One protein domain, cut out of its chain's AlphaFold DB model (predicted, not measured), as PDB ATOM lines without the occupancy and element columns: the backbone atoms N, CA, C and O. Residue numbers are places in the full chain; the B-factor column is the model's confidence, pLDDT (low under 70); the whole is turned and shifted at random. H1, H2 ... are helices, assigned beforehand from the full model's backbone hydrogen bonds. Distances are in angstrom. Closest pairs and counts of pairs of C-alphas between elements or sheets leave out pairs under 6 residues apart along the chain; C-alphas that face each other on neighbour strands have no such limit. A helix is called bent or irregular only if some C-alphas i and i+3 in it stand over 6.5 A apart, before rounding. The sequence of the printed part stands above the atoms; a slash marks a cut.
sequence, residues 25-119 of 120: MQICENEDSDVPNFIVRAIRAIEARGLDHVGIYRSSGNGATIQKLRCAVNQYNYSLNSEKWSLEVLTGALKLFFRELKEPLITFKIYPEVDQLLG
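What this domain is: This is residues 25 to 119 of the 120 residues of the protein "Rho-GAP domain-containing protein" of Schistosoma margrebowiei (UniProt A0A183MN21). A small core of three helices has H4 in the middle, with H2 packed along it and running back the opposite way, and H3 crossing it steeply. Short H1 sits off the beginning of H2, while H5 is held well away from the core past the far end of H4, where residues 107 to 113 stick out free. The printed part has 95 residues with five named helices, H1 to H5 in chain order, and no named strand, and the class is all helix. It is only just compact, close to loose, with a radius of gyration of the C-alphas of 14.8 A and spans of 42 by 34 by 24 A.

How they stand to each other: H1, residues 25 to 31, and H2, residues 37 to 50, are close but not clearly touching, about perpendicular at 82 degrees, and their closest C-alphas, of Glu 31 and Asn 37, are 7.5 A apart. H2 and H3, residues 63 to 73, are also close but not clearly touching, with the closest C-alphas, of Phe 38 and Val 73, 7.1 A apart. H2 touches H4, residues 87 to 100, at a shallow tilt of 30 degrees, opposite ways; the closest C-alphas are those of Ala 42 and Leu 90, at 6.4 A. H3 touches H4 at a steep tilt of 69 degrees, only just short of about perpendicular, the same way. H4 touches H3 with residues 89 to 93 alone, and the closest C-alphas of the two helices, those of Ile 66 and Val 89, are 5.4 A apart. H5, residues 108 to 117, is apart from H1, H2, H3 and H4. Every O i to N i+4 pair is within hydrogen-bond range in H1, H3 and H4, against 9 of 10 in H2 and 4 of 6 in H5.

Where its parts are: H1 begins at C-alpha 25, at (220.604, 223.796, 342.613), and is 9.9 A long from first to last C-alpha. H2 measures 19.3 A, H3 15.2 A and H4 19.7 A. H4 begins at C-alpha 87, at (208.871, 248.081, 342.202). H5 measures 15.1 A, ends at C-alpha 117, at (204.106, 222.256, 322.559), and is irregular: C-alphas 109 and 112 are 7.4 A apart.

The domain as a whole: The two C-alphas farthest apart, those of Glu 83 and Gln 116, lie 43.2 A from each other. The links H2 to H3, of 12 residues, and H3 to H4, of 13, are long; H1 to H2 is tight and H4 to H5 short. The printed part has no cut. The mean pLDDT of the printed part is 94.9, and no printed residue of this model is under 70.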
ATOM      1  N   MET A  25     220.163 224.876 341.719       95.12
ATOM      2  CA  MET A  25     220.604 223.796 342.613       95.12
ATOM      3  C   MET A  25     221.642 224.265 343.637       95.12
ATOM      4  O   MET A  25     221.460 224.045 344.827       95.12
ATOM      5  N   GLN A  26     222.686 224.976 343.196       95.50
ATOM      6  CA  GLN A  26     223.734 225.475 344.094       95.50
ATOM      7  C   GLN A  26     223.194 226.472 345.120       95.50
ATOM      8  O   GLN A  26     223.632 226.480 346.267       95.50
ATOM      9  N   ILE A  27     222.262 227.337 344.713       96.94
ATOM     10  CA  ILE A  27     221.666 228.324 345.618       96.94
ATOM     11  C   ILE A  27     220.807 227.610 346.664       96.94
ATOM     12  O   ILE A  27     220.966 227.866 347.852       96.94
ATOM     13  N   CYS A  28     219.951 226.688 346.221       96.88
ATOM     14  CA  CYS A  28     219.090 225.876 347.073       96.88
ATOM     15  C   CYS A  28     219.888 225.061 348.104       96.88
ATOM     16  O   CYS A  28     219.563 225.102 349.287       96.88
ATOM     17  N   GLU A  29     220.973 224.403 347.679       96.62
ATOM     18  CA  GLU A  29     221.889 223.662 348.560       96.62
ATOM     19  C   GLU A  29     222.547 224.570 349.609       96.62
ATOM     20  O   GLU A  29     222.594 224.224 350.787       96.62
ATOM     21  N   ASN A  30     223.034 225.747 349.201       95.12
ATOM     22  CA  ASN A  30     223.688 226.692 350.114       95.12
ATOM     23  C   ASN A  30     222.720 227.314 351.130       95.12
ATOM     24  O   ASN A  30     223.141 227.736 352.206       95.12
ATOM     25  N   GLU A  31     221.448 227.436 350.764       95.81
ATOM     26  CA  GLU A  31     220.414 228.079 351.572       95.81
ATOM     27  C   GLU A  31     219.529 227.097 352.344       95.81
ATOM     28  O   GLU A  31     218.646 227.556 353.067       95.81
ATOM     29  N   ASP A  32     219.752 225.788 352.185       96.31
ATOM     30  CA  ASP A  32     218.899 224.717 352.718       96.31
ATOM     31  C   ASP A  32     217.411 224.969 352.406       96.31
ATOM     32  O   ASP A  32     216.560 225.118 353.284       96.31
ATOM     33  N   SER A  33     217.107 225.147 351.116       96.50
ATOM     34  CA  SER A  33     215.766 225.516 350.649       96.50
ATOM     35  C   SER A  33     215.432 224.915 349.287       96.50
ATOM     36  O   SER A  33     216.311 224.738 348.453       96.50
ATOM     37  N   ASP A  34     214.147 224.674 349.021       96.94
ATOM     38  CA  ASP A  34     213.689 224.168 347.716       96.94
ATOM     39  C   ASP A  34     213.633 225.260 346.634       96.94
ATOM     40  O   ASP A  34     213.668 224.977 345.436       96.94
ATOM     41  N   VAL A  35     213.533 226.529 347.044       97.50
ATOM     42  CA  VAL A  35     213.433 227.696 346.157       97.50
ATOM     43  C   VAL A  35     214.360 228.792 346.681       97.50
ATOM     44  O   VAL A  35     214.235 229.141 347.857       97.50
ATOM     45  N   PRO A  36     215.195 229.424 345.828       97.88
ATOM     46  CA  PRO A  36     216.072 230.510 346.250       97.88
ATOM     47  C   PRO A  36     215.339 231.595 347.043       97.88
ATOM     48  O   PRO A  36     214.351 232.177 346.572       97.88
ATOM     49  N   ASN A  37     215.861 231.941 348.217       97.69
ATOM     50  CA  ASN A  37     215.258 232.917 349.123       97.69
ATOM     51  C   ASN A  37     215.061 234.285 348.464       97.69
ATOM     52  O   ASN A  37     214.083 234.981 348.760       97.69
ATOM     53  N   PHE A  38     215.959 234.669 347.550       98.12
ATOM     54  CA  PHE A  38     215.808 235.880 346.751       98.12
ATOM     55  C   PHE A  38     214.480 235.901 345.982       98.12
ATOM     56  O   PHE A  38     213.772 236.905 346.044       98.12
ATOM     57  N   ILE A  39     214.110 234.801 345.312       98.12
ATOM     58  CA  ILE A  39     212.867 234.703 344.531       98.12
ATOM     59  C   ILE A  39     211.665 234.884 345.456       98.12
ATOM     60  O   ILE A  39     210.840 235.767 345.225       98.12
ATOM     61  N   VAL A  40     211.602 234.098 346.535       97.88
ATOM     62  CA  VAL A  40     210.481 234.122 347.487       97.88
ATOM     63  C   VAL A  40     210.287 235.523 348.065       97.88
ATOM     64  O   VAL A  40     209.174 236.046 348.111       97.88
ATOM     65  N   ARG A  41     211.375 236.165 348.499       97.56
ATOM     66  CA  ARG A  41     211.315 237.487 349.133       97.56
ATOM     67  C   ARG A  41     211.040 238.603 348.133       97.56
ATOM     68  O   ARG A  41     210.323 239.540 348.479       97.56
ATOM     69  N   ALA A  42     211.578 238.516 346.916       97.69
ATOM     70  CA  ALA A  42     211.315 239.497 345.870       97.69
ATOM     71  C   ALA A  42     209.845 239.447 345.446       97.69
ATOM     72  O   ALA A  42     209.206 240.494 345.398       97.69
ATOM     73  N   ILE A  43     209.298 238.248 345.214       97.12
ATOM     74  CA  ILE A  43     207.888 238.059 344.849       97.12
ATOM     75  C   ILE A  43     206.977 238.588 345.954       97.12
ATOM     76  O   ILE A  43     206.159 239.457 345.676       97.12
ATOM     77  N   ARG A  44     207.195 238.197 347.217       97.00
ATOM     78  CA  ARG A  44     206.402 238.717 348.348       97.00
ATOM     79  C   ARG A  44     206.425 240.246 348.435       97.00
ATOM     80  O   ARG A  44     205.393 240.867 348.662       97.00
ATOM     81  N   ALA A  45     207.589 240.871 348.243       96.38
ATOM     82  CA  ALA A  45     207.719 242.331 348.274       96.38
ATOM     83  C   ALA A  45     207.092 243.027 347.049       96.38
ATOM     84  O   ALA A  45     206.737 244.206 347.122       96.38
ATOM     85  N   ILE A  46     206.975 242.332 345.917       96.38
ATOM     86  CA  ILE A  46     206.274 242.821 344.728       96.38
ATOM     87  C   ILE A  46     204.759 242.693 344.931       96.38
ATOM     88  O   ILE A  46     204.049 243.677 344.752       96.38
ATOM     89  N   GLU A  47     204.271 241.534 345.368       95.94
ATOM     90  CA  GLU A  47     202.848 241.274 345.621       95.94
ATOM     91  C   GLU A  47     202.275 242.193 346.705       95.94
ATOM     92  O   GLU A  47     201.164 242.691 346.564       95.94
ATOM     93  N   ALA A  48     203.048 242.506 347.747       94.38
ATOM     94  CA  ALA A  48     202.594 243.390 348.819       94.38
ATOM     95  C   ALA A  48     202.361 244.852 348.383       94.38
ATOM     96  O   ALA A  48     201.689 245.592 349.097       94.38
ATOM     97  N   ARG A  49     202.952 245.302 347.265       92.75
ATOM     98  CA  ARG A  49     203.007 246.733 346.892       92.75
ATOM     99  C   ARG A  49     202.566 247.025 345.457       92.75
ATOM    100  O   ARG A  49     202.324 248.178 345.121       92.75
ATOM    101  N   GLY A  50     202.567 246.015 344.589       91.56
ATOM    102  CA  GLY A  50     202.640 246.199 343.141       91.56
ATOM    103  C   GLY A  50     201.462 245.675 342.333       91.56
ATOM    104  O   GLY A  50     201.477 245.862 341.121       91.56
ATOM    105  N   LEU A  51     200.456 245.047 342.953       90.88
ATOM    106  CA  LEU A  51     199.328 244.457 342.215       90.88
ATOM    107  C   LEU A  51     198.529 245.498 341.412       90.88
ATOM    108  O   LEU A  51     198.132 245.213 340.287       90.88
ATOM    109  N   ASP A  52     198.402 246.720 341.932       93.25
ATOM    110  CA  ASP A  52     197.737 247.837 341.245       93.25
ATOM    111  C   ASP A  52     198.714 248.730 340.453       93.25
ATOM    112  O   ASP A  52     198.340 249.773 339.910       93.25
ATOM    113  N   HIS A  53     199.996 248.354 340.378       94.19
ATOM    114  CA  HIS A  53     201.015 249.164 339.723       94.19
ATOM    115  C   HIS A  53     201.003 248.960 338.205       94.19
ATOM    116  O   HIS A  53     201.387 247.910 337.679       94.19
ATOM    117  N   VAL A  54     200.634 250.010 337.469       95.12
ATOM    118  CA  VAL A  54     200.594 249.986 336.002       95.12
ATOM    119  C   VAL A  54     201.961 249.613 335.425       95.12
ATOM    120  O   VAL A  54     202.994 250.191 335.763       95.12
ATOM    121  N   GLY A  55     201.972 248.633 334.521       95.06
ATOM    122  CA  GLY A  55     203.191 248.211 333.838       95.06
ATOM    123  C   GLY A  55     204.202 247.490 334.731       95.06
ATOM    124  O   GLY A  55     205.385 247.467 334.386       95.06
ATOM    125  N   ILE A  56     203.773 246.890 335.848       95.56
ATOM    126  CA  ILE A  56     204.607 245.969 336.628       95.56
ATOM    127  C   ILE A  56     205.268 244.926 335.705       95.56
ATOM    128  O   ILE A  56     204.664 244.450 334.745       95.56
ATOM    129  N   TYR A  57     206.554 244.648 335.924       96.25
ATOM    130  CA  TYR A  57     207.437 243.854 335.049       96.25
ATOM    131  C   TYR A  57     207.732 244.420 333.648       96.25
ATOM    132  O   TYR A  57     208.771 244.062 333.085       96.25
ATOM    133  N   ARG A  58     206.911 245.320 333.095       96.88
ATOM    134  CA  ARG A  58     207.153 245.976 331.796       96.88
ATOM    135  C   ARG A  58     208.043 247.212 331.926       96.88
ATOM    136  O   ARG A  58     208.970 247.370 331.136       96.88
ATOM    137  N   SER A  59     207.779 248.064 332.910       94.75
ATOM    138  CA  SER A  59     208.559 249.275 333.173       94.75
ATOM    139  C   SER A  59     209.965 248.932 333.683       94.75
ATOM    140  O   SER A  59     210.160 247.972 334.436       94.75
ATOM    141  N   SER A  60     210.963 249.706 333.248       94.75
ATOM    142  CA  SER A  60     212.373 249.489 333.593       94.75
ATOM    143  C   SER A  60     212.792 250.337 334.787       94.75
ATOM    144  O   SER A  60     212.614 251.551 334.783       94.75
ATOM    145  N   GLY A  61     213.406 249.700 335.785       95.50
ATOM    146  CA  GLY A  61     214.019 250.392 336.916       95.50
ATOM    147  C   GLY A  61     215.392 250.964 336.569       95.50
ATOM    148  O   GLY A  61     216.002 250.615 335.556       95.50
ATOM    149  N   ASN A  62     215.920 251.820 337.445       97.31
ATOM    150  CA  ASN A  62     217.265 252.369 337.289       97.31
ATOM    151  C   ASN A  62     218.327 251.248 337.338       97.31
ATOM    152  O   ASN A  62     218.498 250.589 338.366       97.31
ATOM    153  N   GLY A  63     219.076 251.067 336.244       97.44
ATOM    154  CA  GLY A  63     220.052 249.980 336.097       97.44
ATOM    155  C   GLY A  63     221.148 249.967 337.167       97.44
ATOM    156  O   GLY A  63     221.474 248.908 337.696       97.44
ATOM    157  N   ALA A  64     221.666 251.132 337.566       97.75
ATOM    158  CA  ALA A  64     222.663 251.216 338.635       97.75
ATOM    159  C   ALA A  64     222.091 250.762 339.990       97.75
ATOM    160  O   ALA A  64     222.785 250.136 340.788       97.75
ATOM    161  N   THR A  65     220.811 251.036 340.246       97.81
ATOM    162  CA  THR A  65     220.127 250.607 341.473       97.81
ATOM    163  C   THR A  65     219.829 249.108 341.454       97.81
ATOM    164  O   THR A  65     220.018 248.445 342.472       97.81
ATOM    165  N   ILE A  66     219.474 248.551 340.292       98.38
ATOM    166  CA  ILE A  66     219.357 247.098 340.091       98.38
ATOM    167  C   ILE A  66     220.696 246.409 340.390       98.38
ATOM    168  O   ILE A  66     220.722 245.420 341.118       98.38
ATOM    169  N   GLN A  67     221.816 246.961 339.914       97.50
ATOM    170  CA  GLN A  67     223.146 246.412 340.201       97.50
ATOM    171  C   GLN A  67     223.518 246.506 341.688       97.50
ATOM    172  O   GLN A  67     224.067 245.563 342.251       97.50
ATOM    173  N   LYS A  68     223.155 247.598 342.373       96.94
ATOM    174  CA  LYS A  68     223.326 247.698 343.835       96.94
ATOM    175  C   LYS A  68     222.531 246.624 344.579       96.94
ATOM    176  O   LYS A  68     223.050 246.039 345.528       96.94
ATOM    177  N   LEU A  69     221.291 246.367 344.160       97.88
ATOM    178  CA  LEU A  69     220.463 245.316 344.746       97.88
ATOM    179  C   LEU A  69     221.052 243.923 344.477       97.88
ATOM    180  O   LEU A  69     221.170 243.130 345.406       97.88
ATOM    181  N   ARG A  70     221.503 243.660 343.246       97.25
ATOM    182  CA  ARG A  70     222.229 242.435 342.877       97.25
ATOM    183  C   ARG A  70     223.414 242.175 343.811       97.25
ATOM    184  O   ARG A  70     223.537 241.081 344.353       97.25
ATOM    185  N   CYS A  71     224.259 243.181 344.043       95.94
ATOM    186  CA  CYS A  71     225.406 243.055 344.947       95.94
ATOM    187  C   CYS A  71     224.990 242.749 346.392       95.94
ATOM    188  O   CYS A  71     225.634 241.932 347.043       95.94
ATOM    189  N   ALA A  72     223.918 243.374 346.892       95.81
ATOM    190  CA  ALA A  72     223.397 243.089 348.229       95.81
ATOM    191  C   ALA A  72     222.893 241.639 348.343       95.81
ATOM    192  O   ALA A  72     223.196 240.951 349.314       95.81
ATOM    193  N   VAL A  73     222.189 241.152 347.322       97.12
ATOM    194  CA  VAL A  73     221.696 239.771 347.258       97.12
ATOM    195  C   VAL A  73     222.837 238.755 347.219       97.12
ATOM    196  O   VAL A  73     222.777 237.771 347.944       97.12
ATOM    197  N   ASN A  74     223.922 239.012 346.481       96.19
ATOM    198  CA  ASN A  74     225.116 238.148 346.504       96.19
ATOM    199  C   ASN A  74     225.852 238.151 347.860       96.19
ATOM    200  O   ASN A  74     226.755 237.352 348.088       96.19
ATOM    201  N   GLN A  75     225.481 239.037 348.781       94.31
ATOM    202  CA  GLN A  75     225.931 239.013 350.176       94.31
ATOM    203  C   GLN A  75     224.858 238.419 351.104       94.31
ATOM    204  O   GLN A  75     224.894 238.654 352.309       94.31
ATOM    205  N   TYR A  76     223.877 237.699 350.546       94.06
ATOM    206  CA  TYR A  76     222.711 237.138 351.237       94.06
ATOM    207  C   TYR A  76     221.863 238.183 351.984       94.06
ATOM    208  O   TYR A  76     221.084 237.864 352.884       94.06
ATOM    209  N   ASN A  77     221.972 239.464 351.606       94.12
ATOM    210  CA  ASN A  77     221.157 240.520 352.190       94.12
ATOM    211  C   ASN A  77     219.807 240.609 351.475       94.12
ATOM    212  O   ASN A  77     219.650 241.291 350.458       94.12
ATOM    213  N   TYR A  78     218.807 239.967 352.073       94.19
ATOM    214  CA  TYR A  78     217.443 239.916 351.553       94.19
ATOM    215  C   TYR A  78     216.476 240.928 352.175       94.19
ATOM    216  O   TYR A  78     215.278 240.657 352.321       94.19
ATOM    217  N   SER A  79     216.973 242.117 352.516       93.25
ATOM    218  CA  SER A  79     216.156 243.242 352.995       93.25
ATOM    219  C   SER A  79     215.421 243.924 351.829       93.25
ATOM    220  O   SER A  79     215.698 245.072 351.477       93.25
ATOM    221  N   LEU A  80     214.523 243.179 351.173       92.31
ATOM    222  CA  LEU A  80     213.872 243.570 349.912       92.31
ATOM    223  C   LEU A  80     212.595 244.395 350.106       92.31
ATOM    224  O   LEU A  80     212.247 245.185 349.235       92.31
ATOM    225  N   ASN A  81     211.932 244.268 351.257       85.69
ATOM    226  CA  ASN A  81     210.704 245.004 351.582       85.69
ATOM    227  C   ASN A  81     210.968 246.426 352.126       85.69
ATOM    228  O   ASN A  81     210.199 246.959 352.916       85.69
ATOM    229  N   SER A  82     212.102 247.023 351.761       86.56
ATOM    230  CA  SER A  82     212.466 248.387 352.149       86.56
ATOM    231  C   SER A  82     212.017 249.375 351.074       86.56
ATOM    232  O   SER A  82     212.125 249.087 349.881       86.56
ATOM    233  N   GLU A  83     211.609 250.579 351.482       84.06
ATOM    234  CA  GLU A  83     211.336 251.711 350.578       84.06
ATOM    235  C   GLU A  83     212.533 252.075 349.687       84.06
ATOM    236  O   GLU A  83     212.366 252.656 348.619       84.06
ATOM    237  N   LYS A  84     213.744 251.653 350.077       90.56
ATOM    238  CA  LYS A  84     214.966 251.769 349.272       90.56
ATOM    239  C   LYS A  84     214.818 251.177 347.864       90.56
ATOM    240  O   LYS A  84     215.506 251.621 346.944       90.56
ATOM    241  N   TRP A  85     213.979 250.155 347.693       95.62
ATOM    242  CA  TRP A  85     213.829 249.434 346.432       95.62
ATOM    243  C   TRP A  85     212.449 249.694 345.822       95.62
ATOM    244  O   TRP A  85     211.436 249.192 346.318       95.62
ATOM    245  N   SER A  86     212.407 250.441 344.712       95.94
ATOM    246  CA  SER A  86     211.172 250.624 343.936       95.94
ATOM    247  C   SER A  86     210.697 249.304 343.312       95.94
ATOM    248  O   SER A  86     211.452 248.329 343.216       95.94
ATOM    249  N   LEU A  87     209.441 249.259 342.865       96.69
ATOM    250  CA  LEU A  87     208.871 248.081 342.202       96.69
ATOM    251  C   LEU A  87     209.590 247.745 340.889       96.69
ATOM    252  O   LEU A  87     209.860 246.578 340.610       96.69
ATOM    253  N   GLU A  88     209.978 248.746 340.106       97.50
ATOM    254  CA  GLU A  88     210.730 248.555 338.863       97.50
ATOM    255  C   GLU A  88     212.145 248.032 339.129       97.50
ATOM    256  O   GLU A  88     212.695 247.282 338.321       97.50
ATOM    257  N   VAL A  89     212.740 248.392 340.274       98.00
ATOM    258  CA  VAL A  89     214.031 247.845 340.708       98.00
ATOM    259  C   VAL A  89     213.886 246.387 341.136       98.00
ATOM    260  O   VAL A  89     214.678 245.564 340.685       98.00
ATOM    261  N   LEU A  90     212.881 246.038 341.950       97.81
ATOM    262  CA  LEU A  90     212.652 244.644 342.360       97.81
ATOM    263  C   LEU A  90     212.336 243.743 341.162       97.81
ATOM    264  O   LEU A  90     212.965 242.701 340.987       97.81
ATOM    265  N   THR A  91     211.398 244.156 340.307       98.12
ATOM    266  CA  THR A  91     211.040 243.402 339.095       98.12
ATOM    267  C   THR A  91     212.209 243.345 338.110       98.12
ATOM    268  O   THR A  91     212.446 242.311 337.488       98.12
ATOM    269  N   GLY A  92     212.987 244.426 337.989       98.38
ATOM    270  CA  GLY A  92     214.223 244.473 337.212       98.38
ATOM    271  C   GLY A  92     215.278 243.484 337.708       98.38
ATOM    272  O   GLY A  92     215.839 242.745 336.904       98.38
ATOM    273  N   ALA A  93     215.507 243.424 339.020       98.31
ATOM    274  CA  ALA A  93     216.445 242.489 339.634       98.31
ATOM    275  C   ALA A  93     215.976 241.033 339.524       98.31
ATOM    276  O   ALA A  93     216.795 240.165 339.248       98.31
ATOM    277  N   LEU A  94     214.674 240.764 339.667       98.38
ATOM    278  CA  LEU A  94     214.125 239.416 339.494       98.38
ATOM    279  C   LEU A  94     214.303 238.916 338.050       98.38
ATOM    280  O   LEU A  94     214.761 237.798 337.832       98.38
ATOM    281  N   LYS A  95     214.034 239.772 337.055       98.44
ATOM    282  CA  LYS A  95     214.317 239.470 335.640       98.44
ATOM    283  C   LYS A  95     215.811 239.247 335.395       98.44
ATOM    284  O   LYS A  95     216.186 238.332 334.668       98.44
ATOM    285  N   LEU A  96     216.659 240.087 335.992       98.31
ATOM    286  CA  LEU A  96     218.111 239.966 335.878       98.31
ATOM    287  C   LEU A  96     218.611 238.639 336.451       98.31
ATOM    288  O   LEU A  96     219.433 237.994 335.815       98.31
ATOM    289  N   PHE A  97     218.085 238.226 337.604       98.44
ATOM    290  CA  PHE A  97     218.439 236.969 338.253       98.44
ATOM    291  C   PHE A  97     218.198 235.783 337.324       98.44
ATOM    292  O   PHE A  97     219.137 235.051 337.038       98.44
ATOM    293  N   PHE A  98     216.985 235.651 336.772       98.25
ATOM    294  CA  PHE A  98     216.670 234.558 335.848       98.25
ATOM    295  C   PHE A  98     217.517 234.590 334.573       98.25
ATOM    296  O   PHE A  98     217.891 233.538 334.064       98.25
ATOM    297  N   ARG A  99     217.839 235.787 334.065       97.81
ATOM    298  CA  ARG A  99     218.691 235.953 332.879       97.81
ATOM    299  C   ARG A  99     220.145 235.563 333.132       97.81
ATOM    300  O   ARG A  99     220.818 235.136 332.202       97.81
ATOM    301  N   GLU A 100     220.641 235.778 334.346       96.94
ATOM    302  CA  GLU A 100     222.032 235.503 334.707       96.94
ATOM    303  C   GLU A 100     222.256 234.078 335.220       96.94
ATOM    304  O   GLU A 100     223.408 233.714 335.422       96.94
ATOM    305  N   LEU A 101     221.214 233.264 335.429       96.81
ATOM    306  CA  LEU A 101     221.406 231.863 335.811       96.81
ATOM    307  C   LEU A 101     222.336 231.150 334.818       96.81
ATOM    308  O   LEU A 101     222.208 231.306 333.604       96.81
ATOM    309  N   LYS A 102     223.249 230.318 335.338       95.06
ATOM    310  CA  LYS A 102     224.152 229.501 334.497       95.06
ATOM    311  C   LYS A 102     223.398 228.521 333.601       95.06
ATOM    312  O   LYS A 102     223.894 228.137 332.546       95.06
ATOM    313  N   GLU A 103     222.216 228.122 334.044       93.12
ATOM    314  CA  GLU A 103     221.261 227.336 333.287       93.12
ATOM    315  C   GLU A 103     219.899 228.041 333.369       93.12
ATOM    316  O   GLU A 103     219.477 228.394 334.475       93.12
ATOM    317  N   PRO A 104     219.219 228.291 332.237       93.69
ATOM    318  CA  PRO A 104     217.915 228.938 332.241       93.69
ATOM    319  C   PRO A 104     216.895 228.124 333.043       93.69
ATOM    320  O   PRO A 104     216.976 226.900 333.125       93.69
ATOM    321  N   LEU A 105     215.906 228.818 333.614       93.69
ATOM    322  CA  LEU A 105     214.869 228.200 334.448       93.69
ATOM    323  C   LEU A 105     214.123 227.073 333.713       93.69
ATOM    324  O   LEU A 105     213.874 226.013 334.280       93.69
ATOM    325  N   ILE A 106     213.786 227.312 332.446       92.38
ATOM    326  CA  ILE A 106     213.425 226.256 331.501       92.38
ATOM    327  C   ILE A 106     214.757 225.743 330.969       92.38
ATOM    328  O   ILE A 106     215.439 226.487 330.275       92.38
ATOM    329  N   THR A 107     215.175 224.540 331.350       91.69
ATOM    330  CA  THR A 107     216.527 224.046 331.049       91.69
ATOM    331  C   THR A 107     216.703 223.747 329.564       91.69
ATOM    332  O   THR A 107     215.753 223.353 328.893       91.69
ATOM    333  N   PHE A 108     217.933 223.851 329.043       89.94
ATOM    334  CA  PHE A 108     218.244 223.565 327.628       89.94
ATOM    335  C   PHE A 108     217.751 222.193 327.157       89.94
ATOM    336  O   PHE A 108     217.396 222.030 325.993       89.94
ATOM    337  N   LYS A 109     217.697 221.222 328.074       91.69
ATOM    338  CA  LYS A 109     217.229 219.865 327.799       91.69
ATOM    339  C   LYS A 109     215.752 219.805 327.403       91.69
ATOM    340  O   LYS A 109     215.426 218.946 326.601       91.69
ATOM    341  N   ILE A 110     214.903 220.671 327.967       92.50
ATOM    342  CA  ILE A 110     213.443 220.633 327.765       92.50
ATOM    343  C   ILE A 110     212.938 221.636 326.717       92.50
ATOM    344  O   ILE A 110     211.738 221.714 326.459       92.50
ATOM    345  N   TYR A 111     213.829 222.454 326.142       89.00
ATOM    346  CA  TYR A 111     213.450 223.419 325.106       89.00
ATOM    347  C   TYR A 111     212.777 222.768 323.888       89.00
ATOM    348  O   TYR A 111     211.752 223.302 323.474       89.00
ATOM    349  N   PRO A 112     213.272 221.644 323.328       90.25
ATOM    350  CA  PRO A 112     212.632 221.013 322.172       90.25
ATOM    351  C   PRO A 112     211.172 220.623 322.431       90.25
ATOM    352  O   PRO A 112     210.308 220.840 321.584       90.25
ATOM    353  N   GLU A 113     210.879 220.088 323.616       92.25
ATOM    354  CA  GLU A 113     209.529 219.708 324.027       92.25
ATOM    355  C   GLU A 113     208.632 220.937 324.217       92.25
ATOM    356  O   GLU A 113     207.461 220.921 323.832       92.25
ATOM    357  N   VAL A 114     209.179 222.018 324.781       89.25
ATOM    358  CA  VAL A 114     208.464 223.292 324.927       89.25
ATOM    359  C   VAL A 114     208.175 223.919 323.559       89.25
ATOM    360  O   VAL A 114     207.053 224.369 323.336       89.25
ATOM    361  N   ASP A 115     209.132 223.922 322.631       89.00
ATOM    362  CA  ASP A 115     208.947 224.464 321.279       89.00
ATOM    363  C   ASP A 115     207.872 223.686 320.508       89.00
ATOM    364  O   ASP A 115     206.959 224.293 319.942       89.00
ATOM    365  N   GLN A 116     207.901 222.351 320.591       90.44
ATOM    366  CA  GLN A 116     206.881 221.492 319.991       90.44
ATOM    367  C   GLN A 116     205.484 221.760 320.573       90.44
ATOM    368  O   GLN A 116     204.504 221.825 319.829       90.44
ATOM    369  N   LEU A 117     205.375 221.941 321.894       91.94
ATOM    370  CA  LEU A 117     204.106 222.256 322.559       91.94
ATOM    371  C   LEU A 117     203.549 223.621 322.128       91.94
ATOM    372  O   LEU A 117     202.334 223.796 322.035       91.94
ATOM    373  N   LEU A 118     204.429 224.587 321.861       90.38
ATOM    374  CA  LEU A 118     204.061 225.936 321.433       90.38
ATOM    375  C   LEU A 118     203.758 226.042 319.929       90.38
ATOM    376  O   LEU A 118     203.426 227.134 319.462       90.38
ATOM    377  N   GLY A 119     203.832 224.936 319.181       79.06
ATOM    378  CA  GLY A 119     203.536 224.904 317.748       79.06
ATOM    379  C   GLY A 119     204.535 225.697 316.906       79.06
ATOM    380  O   GLY A 119     204.144 226.272 315.887       79.06
TER     381      GLY A 119